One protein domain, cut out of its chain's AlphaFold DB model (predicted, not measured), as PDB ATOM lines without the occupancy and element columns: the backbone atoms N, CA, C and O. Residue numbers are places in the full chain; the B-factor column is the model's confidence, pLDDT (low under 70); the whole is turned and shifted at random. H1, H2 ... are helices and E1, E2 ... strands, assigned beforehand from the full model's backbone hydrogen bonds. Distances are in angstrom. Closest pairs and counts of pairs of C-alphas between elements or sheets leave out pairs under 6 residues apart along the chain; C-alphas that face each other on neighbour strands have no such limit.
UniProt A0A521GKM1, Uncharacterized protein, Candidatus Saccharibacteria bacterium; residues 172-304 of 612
ATOM      1  N   THR A 172     152.044 121.876 129.181       87.19
ATOM      2  CA  THR A 172     152.939 120.861 128.613       87.19
ATOM      3  C   THR A 172     154.407 121.287 128.594       87.19
ATOM      4  O   THR A 172     155.273 120.418 128.615       87.19
ATOM      5  N   ASP A 173     154.700 122.591 128.596       86.94
ATOM      6  CA  ASP A 173     156.072 123.105 128.646       86.94
ATOM      7  C   ASP A 173     156.654 123.008 130.064       86.94
ATOM      8  O   ASP A 173     157.842 122.720 130.229       86.94
ATOM      9  N   SER A 174     155.833 123.254 131.094       88.44
ATOM     10  CA  SER A 174     156.249 123.170 132.502       88.44
ATOM     11  C   SER A 174     156.047 121.782 133.120       88.44
ATOM     12  O   SER A 174     156.701 121.466 134.114       88.44
ATOM     13  N   GLY A 175     155.186 120.946 132.531       86.62
ATOM     14  CA  GLY A 175     154.832 119.621 133.043       86.62
ATOM     15  C   GLY A 175     153.997 119.671 134.326       86.62
ATOM     16  O   GLY A 175     154.107 118.767 135.153       86.62
ATOM     17  N   ALA A 176     153.211 120.732 134.531       88.50
ATOM     18  CA  ALA A 176     152.493 120.969 135.782       88.50
ATOM     19  C   ALA A 176     151.070 121.512 135.576       88.50
ATOM     20  O   ALA A 176     150.771 122.177 134.580       88.50
ATOM     21  N   LEU A 177     150.207 121.274 136.571       89.75
ATOM     22  CA  LEU A 177     148.919 121.953 136.690       89.75
ATOM     23  C   LEU A 177     149.107 123.433 137.041       89.75
ATOM     24  O   LEU A 177     149.764 123.792 138.031       89.75
ATOM     25  N   GLU A 178     148.475 124.281 136.239       90.44
ATOM     26  CA  GLU A 178     148.459 125.732 136.369       90.44
ATOM     27  C   GLU A 178     147.012 126.239 136.402       90.44
ATOM     28  O   GLU A 178     146.148 125.798 135.638       90.44
ATOM     29  N   GLU A 179     146.737 127.183 137.302       89.88
ATOM     30  CA  GLU A 179     145.418 127.802 137.419       89.88
ATOM     31  C   GLU A 179     145.095 128.592 136.143       89.88
ATOM     32  O   GLU A 179     145.942 129.294 135.574       89.88
ATOM     33  N   VAL A 180     143.857 128.485 135.668       84.44
ATOM     34  CA  VAL A 180     143.382 129.261 134.523       84.44
ATOM     35  C   VAL A 180     143.285 130.725 134.936       84.44
ATOM     36  O   VAL A 180     142.502 131.101 135.807       84.44
ATOM     37  N   SER A 181     144.047 131.587 134.259       82.44
ATOM     38  CA  SER A 181     144.024 133.030 134.505       82.44
ATOM     39  C   SER A 181     142.790 133.689 133.862       82.44
ATOM     40  O   SER A 181     142.890 134.431 132.884       82.44
ATOM     41  N   ASP A 182     141.605 133.385 134.399       83.38
ATOM     42  CA  ASP A 182     140.320 133.978 134.014       83.38
ATOM     43  C   ASP A 182     139.784 134.875 135.150       83.38
ATOM     44  O   ASP A 182     139.559 134.396 136.267       83.38
ATOM     45  N   PRO A 183     139.527 136.175 134.895       80.19
ATOM     46  CA  PRO A 183     138.898 137.071 135.863       80.19
ATOM     47  C   PRO A 183     137.591 136.542 136.472       80.19
ATOM     48  O   PRO A 183     137.290 136.865 137.622       80.19
ATOM     49  N   LEU A 184     136.806 135.755 135.726       80.88
ATOM     50  CA  LEU A 184     135.575 135.147 136.236       80.88
ATOM     51  C   LEU A 184     135.866 134.009 137.218       80.88
ATOM     52  O   LEU A 184     135.192 133.923 138.244       80.88
ATOM     53  N   GLN A 185     136.884 133.184 136.956       77.94
ATOM     54  CA  GLN A 185     137.312 132.137 137.888       77.94
ATOM     55  C   GLN A 185     137.885 132.733 139.175       77.94
ATOM     56  O   GLN A 185     137.473 132.344 140.265       77.94
ATOM     57  N   ALA A 186     138.718 133.770 139.066       78.25
ATOM     58  CA  ALA A 186     139.240 134.482 140.233       78.25
ATOM     59  C   ALA A 186     138.120 135.100 141.100       78.25
ATOM     60  O   ALA A 186     138.223 135.147 142.329       78.25
ATOM     61  N   LEU A 187     137.031 135.573 140.477       83.44
ATOM     62  CA  LEU A 187     135.857 136.067 141.198       83.44
ATOM     63  C   LEU A 187     135.128 134.928 141.931       83.44
ATOM     64  O   LEU A 187     134.842 135.062 143.119       83.44
ATOM     65  N   ARG A 188     134.879 133.805 141.246       82.31
ATOM     66  CA  ARG A 188     134.223 132.622 141.828       82.31
ATOM     67  C   ARG A 188     135.025 132.030 142.982       82.31
ATOM     68  O   ARG A 188     134.441 131.724 144.017       82.31
ATOM     69  N   GLY A 189     136.347 131.928 142.846       83.12
ATOM     70  CA  GLY A 189     137.232 131.468 143.919       83.12
ATOM     71  C   GLY A 189     137.099 132.338 145.171       83.12
ATOM     72  O   GLY A 189     136.919 131.828 146.277       83.12
ATOM     73  N   ARG A 190     137.063 133.667 145.008       85.62
ATOM     74  CA  ARG A 190     136.811 134.594 146.127       85.62
ATOM     75  C   ARG A 190     135.427 134.427 146.746       85.62
ATOM     76  O   ARG A 190     135.310 134.483 147.969       85.62
ATOM     77  N   GLU A 191     134.385 134.243 145.941       86.25
ATOM     78  CA  GLU A 191     133.028 133.994 146.447       86.25
ATOM     79  C   GLU A 191     132.958 132.682 147.240       86.25
ATOM     80  O   GLU A 191     132.386 132.670 148.335       86.25
ATOM     81  N   ARG A 192     133.613 131.617 146.754       84.44
ATOM     82  CA  ARG A 192     133.747 130.329 147.451       84.44
ATOM     83  C   ARG A 192     134.494 130.474 148.775       84.44
ATOM     84  O   ARG A 192     133.966 130.067 149.808       84.44
ATOM     85  N   ALA A 193     135.647 131.144 148.787       85.81
ATOM     86  CA  ALA A 193     136.402 131.407 150.012       85.81
ATOM     87  C   ALA A 193     135.573 132.203 151.039       85.81
ATOM     88  O   ALA A 193     135.540 131.865 152.222       85.81
ATOM     89  N   GLN A 194     134.825 133.222 150.602       86.25
ATOM     90  CA  GLN A 194     133.931 133.973 151.488       86.25
ATOM     91  C   GLN A 194     132.770 133.130 152.021       86.25
ATOM     92  O   GLN A 194     132.399 133.284 153.185       86.25
ATOM     93  N   ALA A 195     132.175 132.271 151.193       84.31
ATOM     94  CA  ALA A 195     131.128 131.353 151.627       84.31
ATOM     95  C   ALA A 195     131.662 130.361 152.673       84.31
ATOM     96  O   ALA A 195     131.022 130.183 153.708       84.31
ATOM     97  N   PHE A 196     132.863 129.820 152.455       82.94
ATOM     98  CA  PHE A 196     133.559 128.924 153.380       82.94
ATOM     99  C   PHE A 196     133.899 129.598 154.722       82.94
ATOM    100  O   PHE A 196     133.763 129.009 155.794       82.94
ATOM    101  N   ILE A 197     134.284 130.878 154.693       84.88
ATOM    102  CA  ILE A 197     134.490 131.664 155.917       84.88
ATOM    103  C   ILE A 197     133.163 131.856 156.668       84.88
ATOM    104  O   ILE A 197     133.120 131.715 157.888       84.88
ATOM    105  N   ARG A 198     132.074 132.172 155.952       83.06
ATOM    106  CA  ARG A 198     130.742 132.409 156.544       83.06
ATOM    107  C   ARG A 198     130.077 131.145 157.086       83.06
ATOM    108  O   ARG A 198     129.224 131.265 157.960       83.06
ATOM    109  N   SER A 199     130.421 129.972 156.560       81.56
ATOM    110  CA  SER A 199     129.903 128.684 157.033       81.56
ATOM    111  C   SER A 199     130.583 128.200 158.318       81.56
ATOM    112  O   SER A 199     130.198 127.157 158.837       81.56
ATOM    113  N   ASP A 200     131.585 128.930 158.831       81.88
ATOM    114  CA  ASP A 200     132.428 128.547 159.972       81.88
ATOM    115  C   ASP A 200     133.187 127.213 159.792       81.88
ATOM    116  O   ASP A 200     133.838 126.745 160.727       81.88
ATOM    117  N   GLN A 201     133.188 126.623 158.590       77.25
ATOM    118  CA  GLN A 201     133.873 125.353 158.303       77.25
ATOM    119  C   GLN A 201     135.385 125.437 158.544       77.25
ATOM    120  O   GLN A 201     135.984 124.497 159.060       77.25
ATOM    121  N   TRP A 202     135.990 126.599 158.290       81.62
ATOM    122  CA  TRP A 202     137.404 126.864 158.574       81.62
ATOM    123  C   TRP A 202     137.788 126.684 160.052       81.62
ATOM    124  O   TRP A 202     138.955 126.464 160.349       81.62
ATOM    125  N   ARG A 203     136.836 126.766 160.996       82.25
ATOM    126  CA  ARG A 203     137.109 126.549 162.430       82.25
ATOM    127  C   ARG A 203     137.321 125.075 162.769       82.25
ATOM    128  O   ARG A 203     137.983 124.777 163.766       82.25
ATOM    129  N   ALA A 204     136.728 124.176 161.981       80.88
ATOM    130  CA  ALA A 204     136.903 122.734 162.111       80.88
ATOM    131  C   ALA A 204     138.197 122.248 161.438       80.88
ATOM    132  O   ALA A 204     138.696 121.183 161.785       80.88
ATOM    133  N   ASP A 205     138.755 123.047 160.528       81.31
ATOM    134  CA  ASP A 205     139.992 122.759 159.813       81.31
ATOM    135  C   ASP A 205     141.226 123.267 160.587       81.31
ATOM    136  O   ASP A 205     141.372 124.479 160.763       81.31
ATOM    137  N   PRO A 206     142.131 122.394 161.070       82.50
ATOM    138  CA  PRO A 206     143.255 122.813 161.910       82.50
ATOM    139  C   PRO A 206     144.245 123.768 161.226       82.50
ATOM    140  O   PRO A 206     144.779 124.669 161.882       82.50
ATOM    141  N   GLU A 207     144.498 123.592 159.928       82.88
ATOM    142  CA  GLU A 207     145.463 124.402 159.177       82.88
ATOM    143  C   GLU A 207     144.885 125.784 158.881       82.88
ATOM    144  O   GLU A 207     145.485 126.801 159.240       82.88
ATOM    145  N   LEU A 208     143.675 125.826 158.315       85.94
ATOM    146  CA  LEU A 208     142.980 127.081 158.028       85.94
ATOM    147  C   LEU A 208     142.691 127.853 159.313       85.94
ATOM    148  O   LEU A 208     142.900 129.064 159.359       85.94
ATOM    149  N   ARG A 209     142.296 127.169 160.390       88.12
ATOM    150  CA  ARG A 209     142.138 127.798 161.702       88.12
ATOM    151  C   ARG A 209     143.426 128.451 162.174       88.12
ATOM    152  O   ARG A 209     143.374 129.587 162.629       88.12
ATOM    153  N   THR A 210     144.562 127.768 162.055       90.06
ATOM    154  CA  THR A 210     145.861 128.316 162.469       90.06
ATOM    155  C   THR A 210     146.209 129.575 161.673       90.06
ATOM    156  O   THR A 210     146.577 130.591 162.266       90.06
ATOM    157  N   LEU A 211     146.030 129.539 160.350       88.50
ATOM    158  CA  LEU A 211     146.277 130.679 159.463       88.50
ATOM    159  C   LEU A 211     145.371 131.875 159.796       88.50
ATOM    160  O   LEU A 211     145.844 133.006 159.949       88.50
ATOM    161  N   VAL A 212     144.070 131.632 159.964       88.12
ATOM    162  CA  VAL A 212     143.090 132.676 160.290       88.12
ATOM    163  C   VAL A 212     143.316 133.232 161.700       88.12
ATOM    164  O   VAL A 212     143.287 134.451 161.881       88.12
ATOM    165  N   ASP A 213     143.612 132.383 162.689       89.19
ATOM    166  CA  ASP A 213     143.925 132.801 164.062       89.19
ATOM    167  C   ASP A 213     145.207 133.646 164.122       89.19
ATOM    168  O   ASP A 213     145.292 134.581 164.928       89.19
ATOM    169  N   GLU A 214     146.198 133.386 163.262       90.44
ATOM    170  CA  GLU A 214     147.406 134.208 163.180       90.44
ATOM    171  C   GLU A 214     147.092 135.629 162.682       90.44
ATOM    172  O   GLU A 214     147.536 136.612 163.292       90.44
ATOM    173  N   ILE A 215     146.297 135.749 161.613       89.81
ATOM    174  CA  ILE A 215     145.856 137.038 161.054       89.81
ATOM    175  C   ILE A 215     145.008 137.787 162.085       89.81
ATOM    176  O   ILE A 215     145.285 138.947 162.408       89.81
ATOM    177  N   LEU A 216     144.021 137.108 162.678       88.00
ATOM    178  CA  LEU A 216     143.166 137.682 163.714       88.00
ATOM    179  C   LEU A 216     143.974 138.117 164.934       88.00
ATOM    180  O   LEU A 216     143.750 139.206 165.451       88.00
ATOM    181  N   GLY A 217     144.951 137.328 165.376       88.56
ATOM    182  CA  GLY A 217     145.810 137.673 166.505       88.56
ATOM    183  C   GLY A 217     146.745 138.854 166.223       88.56
ATOM    184  O   GLY A 217     147.082 139.612 167.140       88.56
ATOM    185  N   LYS A 218     147.196 139.044 164.975       89.88
ATOM    186  CA  LYS A 218     147.941 140.250 164.559       89.88
ATOM    187  C   LYS A 218     147.033 141.481 164.589       89.88
ATOM    188  O   LYS A 218     147.401 142.489 165.198       89.88
ATOM    189  N   GLU A 219     145.835 141.379 164.026       88.31
ATOM    190  CA  GLU A 219     144.888 142.493 163.966       88.31
ATOM    191  C   GLU A 219     144.275 142.848 165.319       88.31
ATOM    192  O   GLU A 219     144.163 144.024 165.657       88.31
ATOM    193  N   GLU A 220     143.974 141.864 166.159       89.00
ATOM    194  CA  GLU A 220     143.524 142.078 167.533       89.00
ATOM    195  C   GLU A 220     144.566 142.873 168.326       89.00
ATOM    196  O   GLU A 220     144.234 143.863 168.983       89.00
ATOM    197  N   ARG A 221     145.851 142.508 168.205       90.50
ATOM    198  CA  ARG A 221     146.957 143.264 168.811       90.50
ATOM    199  C   ARG A 221     147.047 144.684 168.255       90.50
ATOM    200  O   ARG A 221     147.280 145.613 169.031       90.50
ATOM    201  N   ARG A 222     146.834 144.877 166.950       88.88
ATOM    202  CA  ARG A 222     146.846 146.200 166.306       88.88
ATOM    203  C   ARG A 222     145.695 147.084 166.790       88.88
ATOM    204  O   ARG A 222     145.937 148.216 167.206       88.88
ATOM    205  N   VAL A 223     144.465 146.568 166.791       87.81
ATOM    206  CA  VAL A 223     143.257 147.269 167.262       87.81
ATOM    207  C   VAL A 223     143.374 147.602 168.745       87.81
ATOM    208  O   VAL A 223     143.108 148.737 169.143       87.81
ATOM    209  N   LYS A 224     143.829 146.643 169.558       89.62
ATOM    210  CA  LYS A 224     144.075 146.855 170.985       89.62
ATOM    211  C   LYS A 224     145.127 147.938 171.213       89.62
ATOM    212  O   LYS A 224     144.870 148.869 171.965       89.62
ATOM    213  N   GLY A 225     146.265 147.871 170.521       89.12
ATOM    214  CA  GLY A 225     147.327 148.874 170.627       89.12
ATOM    215  C   GLY A 225     146.877 150.279 170.212       89.12
ATOM    216  O   GLY A 225     147.220 151.254 170.882       89.12
ATOM    217  N   ALA A 226     146.068 150.394 169.153       88.56
ATOM    218  CA  ALA A 226     145.496 151.668 168.716       88.56
ATOM    219  C   ALA A 226     144.547 152.260 169.772       88.56
ATOM    220  O   ALA A 226     144.707 153.414 170.166       88.56
ATOM    221  N   ARG A 227     143.625 151.448 170.305       90.19
ATOM    222  CA  ARG A 227     142.697 151.878 171.363       90.19
ATOM    223  C   ARG A 227     143.412 152.219 172.668       90.19
ATOM    224  O   ARG A 227     143.080 153.216 173.299       90.19
ATOM    225  N   GLU A 228     144.432 151.459 173.068       91.69
ATOM    226  CA  GLU A 228     145.263 151.791 174.236       91.69
ATOM    227  C   GLU A 228     145.985 153.134 174.064       91.69
ATOM    228  O   GLU A 228     146.102 153.906 175.022       91.69
ATOM    229  N   ALA A 229     146.464 153.436 172.853       90.44
ATOM    230  CA  ALA A 229     147.078 154.722 172.546       90.44
ATOM    231  C   ALA A 229     146.061 155.873 172.618       90.44
ATOM    232  O   ALA A 229     146.372 156.923 173.190       90.44
ATOM    233  N   ASP A 230     144.843 155.668 172.113       89.50
ATOM    234  CA  ASP A 230     143.762 156.654 172.179       89.50
ATOM    235  C   ASP A 230     143.281 156.890 173.615       89.50
ATOM    236  O   ASP A 230     143.151 158.046 174.025       89.50
ATOM    237  N   VAL A 231     143.136 155.836 174.428       90.75
ATOM    238  CA  VAL A 231     142.847 155.963 175.867       90.75
ATOM    239  C   VAL A 231     143.935 156.786 176.553       90.75
ATOM    240  O   VAL A 231     143.615 157.789 177.186       90.75
ATOM    241  N   LYS A 232     145.222 156.456 176.370       91.25
ATOM    242  CA  LYS A 232     146.332 157.229 176.965       91.25
ATOM    243  C   LYS A 232     146.317 158.696 176.533       91.25
ATOM    244  O   LYS A 232     146.573 159.595 177.339       91.25
ATOM    245  N   LYS A 233     146.006 158.963 175.263       91.75
ATOM    246  CA  LYS A 233     145.889 160.325 174.734       91.75
ATOM    247  C   LYS A 233     144.732 161.074 175.395       91.75
ATOM    248  O   LYS A 233     144.942 162.196 175.861       91.75
ATOM    249  N   LEU A 234     143.553 160.465 175.488       90.19
ATOM    250  CA  LEU A 234     142.376 161.051 176.129       90.19
ATOM    251  C   LEU A 234     142.586 161.260 177.638       90.19
ATOM    252  O   LEU A 234     142.226 162.318 178.149       90.19
ATOM    253  N   GLU A 235     143.251 160.334 178.333       90.06
ATOM    254  CA  GLU A 235     143.647 160.484 179.742       90.06
ATOM    255  C   GLU A 235     144.603 161.667 179.932       90.06
ATOM    256  O   GLU A 235     144.409 162.490 180.828       90.06
ATOM    257  N   SER A 236     145.592 161.826 179.044       89.69
ATOM    258  CA  SER A 236     146.513 162.971 179.081       89.69
ATOM    259  C   SER A 236     145.814 164.312 178.821       89.69
ATOM    260  O   SER A 236     146.242 165.347 179.333       89.69
ATOM    261  N   MET A 237     144.739 164.312 178.024       87.00
ATOM    262  CA  MET A 237     143.899 165.488 177.800       87.00
ATOM    263  C   MET A 237     143.030 165.775 179.024       87.00
ATOM    264  O   MET A 237     142.946 166.926 179.443       87.00
ATOM    265  N   ALA A 238     142.438 164.742 179.625       86.56
ATOM    266  CA  ALA A 238     141.617 164.858 180.825       86.56
ATOM    267  C   ALA A 238     142.422 165.400 182.016       86.56
ATOM    268  O   ALA A 238     141.942 166.285 182.717       86.56
ATOM    269  N   ALA A 239     143.676 164.966 182.174       86.75
ATOM    270  CA  ALA A 239     144.582 165.427 183.228       86.75
ATOM    271  C   ALA A 239     144.926 166.930 183.163       86.75
ATOM    272  O   ALA A 239     145.407 167.492 184.144       86.75
ATOM    273  N   LYS A 240     144.687 167.598 182.025       88.12
ATOM    274  CA  LYS A 240     144.893 169.052 181.866       88.12
ATOM    275  C   LYS A 240     143.705 169.886 182.352       88.12
ATOM    276  O   LYS A 240     143.796 171.112 182.349       88.12
ATOM    277  N   HIS A 241     142.602 169.251 182.740       81.81
ATOM    278  CA  HIS A 241     141.398 169.915 183.219       81.81
ATOM    279  C   HIS A 241     141.187 169.649 184.714       81.81
ATOM    280  O   HIS A 241     141.243 168.510 185.160       81.81
ATOM    281  N   GLU A 242     140.885 170.702 185.480       75.88
ATOM    282  CA  GLU A 242     140.535 170.602 186.909       75.88
ATOM    283  C   GLU A 242     139.195 169.865 187.121       75.88
ATOM    284  O   GLU A 242     139.002 169.167 188.112       75.88
ATOM    285  N   VAL A 243     138.287 169.977 186.141       83.25
ATOM    286  CA  VAL A 243     137.040 169.208 186.023       83.25
ATOM    287  C   VAL A 243     136.933 168.689 184.588       83.25
ATOM    288  O   VAL A 243     136.935 169.481 183.643       83.25
ATOM    289  N   ILE A 244     136.844 167.367 184.411       82.88
ATOM    290  CA  ILE A 244     136.800 166.725 183.087       82.88
ATOM    291  C   ILE A 244     135.490 167.108 182.371       82.88
ATOM    292  O   ILE A 244     134.406 166.874 182.912       82.88
ATOM    293  N   PRO A 245     135.545 167.662 181.145       90.06
ATOM    294  CA  PRO A 245     134.344 167.952 180.372       90.06
ATOM    295  C   PRO A 245     133.508 166.679 180.123       90.06
ATOM    296  O   PRO A 245     134.078 165.667 179.711       90.06
ATOM    297  N   PRO A 246     132.165 166.715 180.243       88.00
ATOM    298  CA  PRO A 246     131.310 165.532 180.070       88.00
ATOM    299  C   PRO A 246     131.503 164.808 178.733       88.00
ATOM    300  O   PRO A 246     131.460 163.586 178.662       88.00
ATOM    301  N   ARG A 247     131.774 165.561 177.660       88.88
ATOM    302  CA  ARG A 247     132.055 165.005 176.329       88.88
ATOM    303  C   ARG A 247     133.378 164.236 176.281       88.88
ATOM    304  O   ARG A 247     133.467 163.245 175.569       88.88
ATOM    305  N   LEU A 248     134.392 164.695 177.016       86.38
ATOM    306  CA  LEU A 248     135.682 164.012 177.108       86.38
ATOM    307  C   LEU A 248     135.561 162.743 177.957       86.38
ATOM    308  O   LEU A 248     136.106 161.716 177.572       86.38
ATOM    309  N   GLN A 249     134.787 162.796 179.047       87.44
ATOM    310  CA  GLN A 249     134.468 161.624 179.865       87.44
ATOM    311  C   GLN A 249     133.726 160.552 179.050       87.44
ATOM    312  O   GLN A 249     134.134 159.399 179.055       87.44
ATOM    313  N   ALA A 250     132.713 160.943 178.269       89.31
ATOM    314  CA  ALA A 250     131.972 160.019 177.411       89.31
ATOM    315  C   ALA A 250     132.859 159.335 176.353       89.31
ATOM    316  O   ALA A 250     132.706 158.142 176.113       89.31
ATOM    317  N   LEU A 251     133.804 160.065 175.745       89.06
ATOM    318  CA  LEU A 251     134.775 159.485 174.805       89.06
ATOM    319  C   LEU A 251     135.743 158.521 175.504       89.06
ATOM    320  O   LEU A 251     136.053 157.467 174.961       89.06
ATOM    321  N   LEU A 252     136.200 158.862 176.714       88.69
ATOM    322  CA  LEU A 252     137.065 157.998 177.517       88.69
ATOM    323  C   LEU A 252     136.366 156.680 177.876       88.69
ATOM    324  O   LEU A 252     136.953 155.608 177.742       88.69
ATOM    325  N   ASP A 253     135.110 156.768 178.315       88.75
ATOM    326  CA  ASP A 253     134.292 155.611 178.676       88.75
ATOM    327  C   ASP A 253     133.983 154.758 177.439       88.75
ATOM    328  O   ASP A 253     134.088 153.534 177.502       88.75
ATOM    329  N   GLN A 254     133.706 155.391 176.292       90.31
ATOM    330  CA  GLN A 254     133.512 154.711 175.010       90.31
ATOM    331  C   GLN A 254     134.764 153.939 174.567       90.31
ATOM    332  O   GLN A 254     134.646 152.775 174.184       90.31
ATOM    333  N   GLU A 255     135.956 154.540 174.637       87.56
ATOM    334  CA  GLU A 255     137.202 153.862 174.250       87.56
ATOM    335  C   GLU A 255     137.593 152.753 175.235       87.56
ATOM    336  O   GLU A 255     138.001 151.671 174.815       87.56
ATOM    337  N   ARG A 256     137.395 152.952 176.546       89.38
ATOM    338  CA  ARG A 256     137.616 151.903 177.561       89.38
ATOM    339  C   ARG A 256     136.664 150.725 177.384       89.38
ATOM    340  O   ARG A 256     137.093 149.575 177.450       89.38
ATOM    341  N   GLN A 257     135.387 151.000 177.126       88.00
ATOM    342  CA  GLN A 257     134.401 149.967 176.823       88.00
ATOM    343  C   GLN A 257     134.729 149.269 175.498       88.00
ATOM    344  O   GLN A 257     134.609 148.052 175.392       88.00
ATOM    345  N   GLY A 258     135.217 150.020 174.511       83.12
ATOM    346  CA  GLY A 258     135.752 149.478 173.273       83.12
ATOM    347  C   GLY A 258     136.952 148.551 173.495       83.12
ATOM    348  O   GLY A 258     137.050 147.525 172.828       83.12
ATOM    349  N   LEU A 259     137.857 148.880 174.415       86.62
ATOM    350  CA  LEU A 259     139.006 148.038 174.749       86.62
ATOM    351  C   LEU A 259     138.591 146.734 175.447       86.62
ATOM    352  O   LEU A 259     139.172 145.685 175.183       86.62
ATOM    353  N   ALA A 260     137.590 146.803 176.328       84.19
ATOM    354  CA  ALA A 260     137.068 145.644 177.052       84.19
ATOM    355  C   ALA A 260     136.262 144.689 176.153       84.19
ATOM    356  O   ALA A 260     136.244 143.488 176.402       84.19
ATOM    357  N   ASN A 261     135.634 145.221 175.101       87.06
ATOM    358  CA  ASN A 261     134.742 144.488 174.202       87.06
ATOM    359  C   ASN A 261     135.341 144.332 172.795       87.06
ATOM    360  O   ASN A 261     134.641 144.524 171.796       87.06
ATOM    361  N   ILE A 262     136.644 144.056 172.693       85.00
ATOM    362  CA  ILE A 262     137.242 143.694 171.404       85.00
ATOM    363  C   ILE A 262     136.656 142.346 170.980       85.00
ATOM    364  O   ILE A 262     136.799 141.345 171.674       85.00
ATOM    365  N   ASP A 263     135.969 142.358 169.843       84.50
ATOM    366  CA  ASP A 263     135.240 141.221 169.297       84.50
ATOM    367  C   ASP A 263     135.979 140.697 168.061       84.50
ATOM    368  O   ASP A 263     136.117 141.409 167.060       84.50
ATOM    369  N   ARG A 264     136.472 139.459 168.153       83.12
ATOM    370  CA  ARG A 264     137.215 138.793 167.076       83.12
ATOM    371  C   ARG A 264     136.375 138.601 165.822       83.12
ATOM    372  O   ARG A 264     136.890 138.831 164.731       83.12
ATOM    373  N   ASP A 265     135.096 138.275 165.964       81.19
ATOM    374  CA  ASP A 265     134.215 138.055 164.816       81.19
ATOM    375  C   ASP A 265     133.941 139.377 164.095       81.19
ATOM    376  O   ASP A 265     133.905 139.446 162.865       81.19
ATOM    377  N   LYS A 266     133.873 140.482 164.844       82.88
ATOM    378  CA  LYS A 266     133.792 141.820 164.255       82.88
ATOM    379  C   LYS A 266     135.077 142.221 163.528       82.88
ATOM    380  O   LYS A 266     134.989 142.851 162.473       82.88
ATOM    381  N   ILE A 267     136.256 141.884 164.063       82.38
ATOM    382  CA  ILE A 267     137.543 142.114 163.377       82.38
ATOM    383  C   ILE A 267     137.584 141.317 162.069       82.38
ATOM    384  O   ILE A 267     137.877 141.904 161.023       82.38
ATOM    385  N   LEU A 268     137.203 140.036 162.123       81.38
ATOM    386  CA  LEU A 268     137.115 139.134 160.973       81.38
ATOM    387  C   LEU A 268     136.229 139.710 159.862       81.38
ATOM    388  O   LEU A 268     136.649 139.806 158.713       81.38
ATOM    389  N   GLN A 269     135.022 140.164 160.209       78.62
ATOM    390  CA  GLN A 269     134.036 140.642 159.236       78.62
ATOM    391  C   GLN A 269     134.348 142.019 158.633       78.62
ATOM    392  O   GLN A 269     133.782 142.365 157.597       78.62
ATOM    393  N   THR A 270     135.194 142.836 159.269       77.31
ATOM    394  CA  THR A 270     135.355 144.251 158.876       77.31
ATOM    395  C   THR A 270     136.773 144.651 158.505       77.31
ATOM    396  O   THR A 270     136.950 145.476 157.614       77.31
ATOM    397  N   THR A 271     137.778 144.123 159.202       75.56
ATOM    398  CA  THR A 271     139.133 144.691 159.180       75.56
ATOM    399  C   THR A 271     140.106 143.792 158.431       75.56
ATOM    400  O   THR A 271     140.853 144.296 157.598       75.56
ATOM    401  N   CYS A 272     140.056 142.479 158.660       83.38
ATOM    402  CA  CYS A 272     140.886 141.509 157.937       83.38
ATOM    403  C   CYS A 272     140.111 140.671 156.914       83.38
ATOM    404  O   CYS A 272     140.678 139.732 156.371       83.38
ATOM    405  N   ALA A 273     138.854 141.012 156.604       80.50
ATOM    406  CA  ALA A 273     138.017 140.227 155.693       80.50
ATOM    407  C   ALA A 273     138.713 139.906 154.358       80.50
ATOM    408  O   ALA A 273     138.645 138.773 153.897       80.50
ATOM    409  N   TYR A 274     139.421 140.872 153.763       84.69
ATOM    410  CA  TYR A 274     140.172 140.663 152.520       84.69
ATOM    411  C   TYR A 274     141.396 139.762 152.705       84.69
ATOM    412  O   TYR A 274     141.554 138.814 151.952       84.69
ATOM    413  N   GLU A 275     142.221 140.021 153.721       86.88
ATOM    414  CA  GLU A 275     143.439 139.242 153.989       86.88
ATOM    415  C   GLU A 275     143.110 137.788 154.347       86.88
ATOM    416  O   GLU A 275     143.726 136.864 153.828       86.88
ATOM    417  N   VAL A 276     142.074 137.576 155.165       86.50
ATOM    418  CA  VAL A 276     141.567 136.238 155.486       86.50
ATOM    419  C   VAL A 276     140.977 135.565 154.249       86.50
ATOM    420  O   VAL A 276     141.252 134.393 154.026       86.50
ATOM    421  N   THR A 277     140.216 136.286 153.417       87.69
ATOM    422  CA  THR A 277     139.695 135.727 152.156       87.69
ATOM    423  C   THR A 277     140.828 135.295 151.230       87.69
ATOM    424  O   THR A 277     140.748 134.208 150.675       87.69
ATOM    425  N   ASP A 278     141.874 136.109 151.068       87.75
ATOM    426  CA  ASP A 278     142.996 135.789 150.183       87.75
ATOM    427  C   ASP A 278     143.805 134.588 150.704       87.75
ATOM    428  O   ASP A 278     144.177 133.727 149.913       87.75
ATOM    429  N   VAL A 279     144.029 134.477 152.020       88.56
ATOM    430  CA  VAL A 279     144.733 133.323 152.613       88.56
ATOM    431  C   VAL A 279     143.901 132.046 152.535       88.56
ATOM    432  O   VAL A 279     144.428 131.000 152.163       88.56
ATOM    433  N   VAL A 280     142.598 132.123 152.824       87.75
ATOM    434  CA  VAL A 280     141.686 130.981 152.655       87.75
ATOM    435  C   VAL A 280     141.627 130.566 151.186       87.75
ATOM    436  O   VAL A 280     141.698 129.379 150.899       87.75
ATOM    437  N   LEU A 281     141.550 131.518 150.252       89.69
ATOM    438  CA  LEU A 281     141.569 131.231 148.819       89.69
ATOM    439  C   LEU A 281     142.859 130.519 148.408       89.69
ATOM    440  O   LEU A 281     142.781 129.470 147.790       89.69
ATOM    441  N   GLN A 282     144.028 131.047 148.781       88.81
ATOM    442  CA  GLN A 282     145.319 130.426 148.460       88.81
ATOM    443  C   GLN A 282     145.405 128.982 148.955       88.81
ATOM    444  O   GLN A 282     145.886 128.110 148.235       88.81
ATOM    445  N   GLU A 283     144.932 128.735 150.172       88.19
ATOM    446  CA  GLU A 283     144.970 127.412 150.781       88.19
ATOM    447  C   GLU A 283     143.960 126.447 150.142       88.19
ATOM    448  O   GLU A 283     144.301 125.301 149.856       88.19
ATOM    449  N   LEU A 284     142.745 126.911 149.827       87.00
ATOM    450  CA  LEU A 284     141.772 126.122 149.064       87.00
ATOM    451  C   LEU A 284     142.305 125.785 147.665       87.00
ATOM    452  O   LEU A 284     142.262 124.626 147.271       87.00
ATOM    453  N   THR A 285     142.880 126.754 146.949       88.00
ATOM    454  CA  THR A 285     143.492 126.543 145.628       88.00
ATOM    455  C   THR A 285     144.673 125.568 145.699       88.00
ATOM    456  O   THR A 285     144.814 124.713 144.828       88.00
ATOM    457  N   ARG A 286     145.513 125.639 146.744       89.00
ATOM    458  CA  ARG A 286     146.598 124.666 146.969       89.00
ATOM    459  C   ARG A 286     146.047 123.244 147.091       89.00
ATOM    460  O   ARG A 286     146.548 122.341 146.430       89.00
ATOM    461  N   ARG A 287     145.006 123.060 147.902       87.06
ATOM    462  CA  ARG A 287     144.376 121.750 148.124       87.06
ATOM    463  C   ARG A 287     143.656 121.229 146.887       87.06
ATOM    464  O   ARG A 287     143.760 120.046 146.596       87.06
ATOM    465  N   GLU A 288     142.970 122.096 146.142       88.81
ATOM    466  CA  GLU A 288     142.377 121.747 144.844       88.81
ATOM    467  C   GLU A 288     143.446 121.231 143.875       88.81
ATOM    468  O   GLU A 288     143.237 120.214 143.218       88.81
ATOM    469  N   LYS A 289     144.611 121.891 143.825       89.88
ATOM    470  CA  LYS A 289     145.740 121.432 143.015       89.88
ATOM    471  C   LYS A 289     146.222 120.051 143.439       89.88
ATOM    472  O   LYS A 289     146.345 119.179 142.595       89.88
ATOM    473  N   GLU A 290     146.500 119.871 144.726       86.12
ATOM    474  CA  GLU A 290     147.009 118.604 145.267       86.12
ATOM    475  C   GLU A 290     146.027 117.456 145.034       86.12
ATOM    476  O   GLU A 290     146.434 116.357 144.666       86.12
ATOM    477  N   LEU A 291     144.730 117.732 145.185       87.50
ATOM    478  CA  LEU A 291     143.666 116.797 144.858       87.50
ATOM    479  C   LEU A 291     143.677 116.437 143.371       87.50
ATOM    480  O   LEU A 291     143.647 115.257 143.040       87.50
ATOM    481  N   LEU A 292     143.739 117.424 142.473       89.31
ATOM    482  CA  LEU A 292     143.775 117.168 141.034       89.31
ATOM    483  C   LEU A 292     145.046 116.438 140.600       89.31
ATOM    484  O   LEU A 292     144.934 115.500 139.821       89.31
ATOM    485  N   ASP A 293     146.223 116.820 141.099       88.12
ATOM    486  CA  ASP A 293     147.483 116.120 140.822       88.12
ATOM    487  C   ASP A 293     147.363 114.647 141.260       88.12
ATOM    488  O   ASP A 293     147.623 113.741 140.469       88.12
ATOM    489  N   HIS A 294     146.856 114.388 142.474       87.00
ATOM    490  CA  HIS A 294     146.620 113.029 142.966       87.00
ATOM    491  C   HIS A 294     145.614 112.249 142.105       87.00
ATOM    492  O   HIS A 294     145.843 111.083 141.792       87.00
ATOM    493  N   LEU A 295     144.493 112.868 141.723       88.31
ATOM    494  CA  LEU A 295     143.464 112.223 140.903       88.31
ATOM    495  C   LEU A 295     143.962 111.940 139.483       88.31
ATOM    496  O   LEU A 295     143.663 110.881 138.933       88.31
ATOM    497  N   VAL A 296     144.726 112.862 138.894       89.94
ATOM    498  CA  VAL A 296     145.348 112.676 137.581       89.94
ATOM    499  C   VAL A 296     146.336 111.515 137.641       89.94
ATOM    500  O   VAL A 296     146.236 110.605 136.821       89.94
ATOM    501  N   ASP A 297     147.218 111.481 138.640       86.94
ATOM    502  CA  ASP A 297     148.184 110.394 138.826       86.94
ATOM    503  C   ASP A 297     147.502 109.044 139.081       86.94
ATOM    504  O   ASP A 297     147.916 108.015 138.539       86.94
ATOM    505  N   ALA A 298     146.447 109.024 139.899       85.12
ATOM    506  CA  ALA A 298     145.674 107.818 140.173       85.12
ATOM    507  C   ALA A 298     145.022 107.276 138.895       85.12
ATOM    508  O   ALA A 298     145.127 106.082 138.612       85.12
ATOM    509  N   ARG A 299     144.415 108.152 138.085       86.75
ATOM    510  CA  ARG A 299     143.789 107.767 136.816       86.75
ATOM    511  C   ARG A 299     144.822 107.368 135.757       86.75
ATOM    512  O   ARG A 299     144.600 106.398 135.049       86.75
ATOM    513  N   MET A 300     146.001 107.996 135.722       87.56
ATOM    514  CA  MET A 300     147.122 107.551 134.876       87.56
ATOM    515  C   MET A 300     147.583 106.133 135.218       87.56
ATOM    516  O   MET A 300     147.855 105.341 134.320       87.56
ATOM    517  N   LYS A 301     147.688 105.806 136.511       84.62
ATOM    518  CA  LYS A 301     148.034 104.448 136.958       84.62
ATOM    519  C   LYS A 301     146.919 103.454 136.638       84.62
ATOM    520  O   LYS A 301     147.215 102.314 136.289       84.62
ATOM    521  N   ALA A 302     145.661 103.883 136.740       82.25
ATOM    522  CA  ALA A 302     144.510 103.075 136.355       82.25
ATOM    523  C   ALA A 302     144.493 102.769 134.844       82.25
ATOM    524  O   ALA A 302     144.197 101.652 134.438       82.25
ATOM    525  N   ASP A 303     144.925 103.715 134.010       82.88
ATOM    526  CA  ASP A 303     145.017 103.566 132.550       82.88
ATOM    527  C   ASP A 303     146.064 102.543 132.064       82.88
ATOM    528  O   ASP A 303     146.177 102.290 130.859       82.88
ATOM    529  N   LEU A 304     146.846 101.949 132.970       82.44
ATOM    530  CA  LEU A 304     147.788 100.877 132.642       82.44
ATOM    531  C   LEU A 304     147.129  99.496 132.642       82.44
ATOM    532  O   LEU A 304     147.558  98.629 131.884       82.44
TER     533      LEU A 304
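AT A GLANCE: This is residues 172 to 304 of the 612 residues of an uncharacterized protein of Candidatus Saccharibacteria bacterium (UniProt A0A521GKM1). The model is a long, thin rod whose length comes from two long helices, H2 and H5, which run opposite ways on nearly the same line and overlap only near their first residues. H3 folds back beside the later part of H2 as a helical hairpin, the short H4 crosses H2 nearer its first residues, and H1 crosses the earlier part of H5, while residues 297 to 304 stick out at the far end of H5. The printed part has 133 residues with one named strand and five named helices, in the order E1, H1, H2, H3, H4, H5, and the class is mostly helix. It is extended, with a radius of gyration of the C-alphas of 23.4 A and spans of 88 by 29 by 22 A.

HOW THE PARTS SIT: E1, residues 176 to 179, pairs with no named strand. Its closest C-alpha to H5, residues 273 to 302, is that of Leu 177, 7.1 A from that of Lys 289. H1, residues 183 to 198, touches residues 277 to 284 of H5 alone, closest at the C-alphas of Ala 193 and Leu 281, 5.3 A apart; their lines are about perpendicular at 73 degrees, only just past steep. H2, residues 206 to 238, is the hub, touching three other helices. Its residues 208 to 215 alone touch residues 275 to 283 of H5, at a shallow tilt of 7 degrees, opposite ways; the closest C-alphas are those of Val 212 and Val 276, 6.2 A apart. With residues 224 to 238 alone H2 touches H3, residues 246 to 260, at a shallow tilt of 22 degrees, opposite ways, a hairpin; the closest C-alphas are those of Val 231 and Glu 255, 6.2 A apart. With residues 216 to 220 alone H2 touches H4, residues 264 to 270, about perpendicular at 88 degrees; the closest C-alphas are those of Leu 216 and Leu 268, 6.8 A apart. H4 and H5 are close but not clearly touching, and H3 and H5 are apart. In H1, H2, H3, H4 and H5 every O i to N i+4 pair is within hydrogen-bond range.

IN THESE COORDINATES: E1 begins at C-alpha 176, (152.493, 120.969, 135.782). From first to last C-alpha H1 measures 22.7 A, H2 46.1 A, H3 20.9 A and H5 42.4 A; E1 and H4 measure 10.0 A each. H2 begins at C-alpha 206, (143.255, 122.813, 161.910), and H5 ends at C-alpha 302, (144.510, 103.075, 136.355).

THE WHOLE: The two C-alphas farthest apart are those of Glu 242 and Leu 304, 88.7 A. The printed part has no cut and no long link. The mean pLDDT of the printed part is 86.1, and no printed residue is under 70.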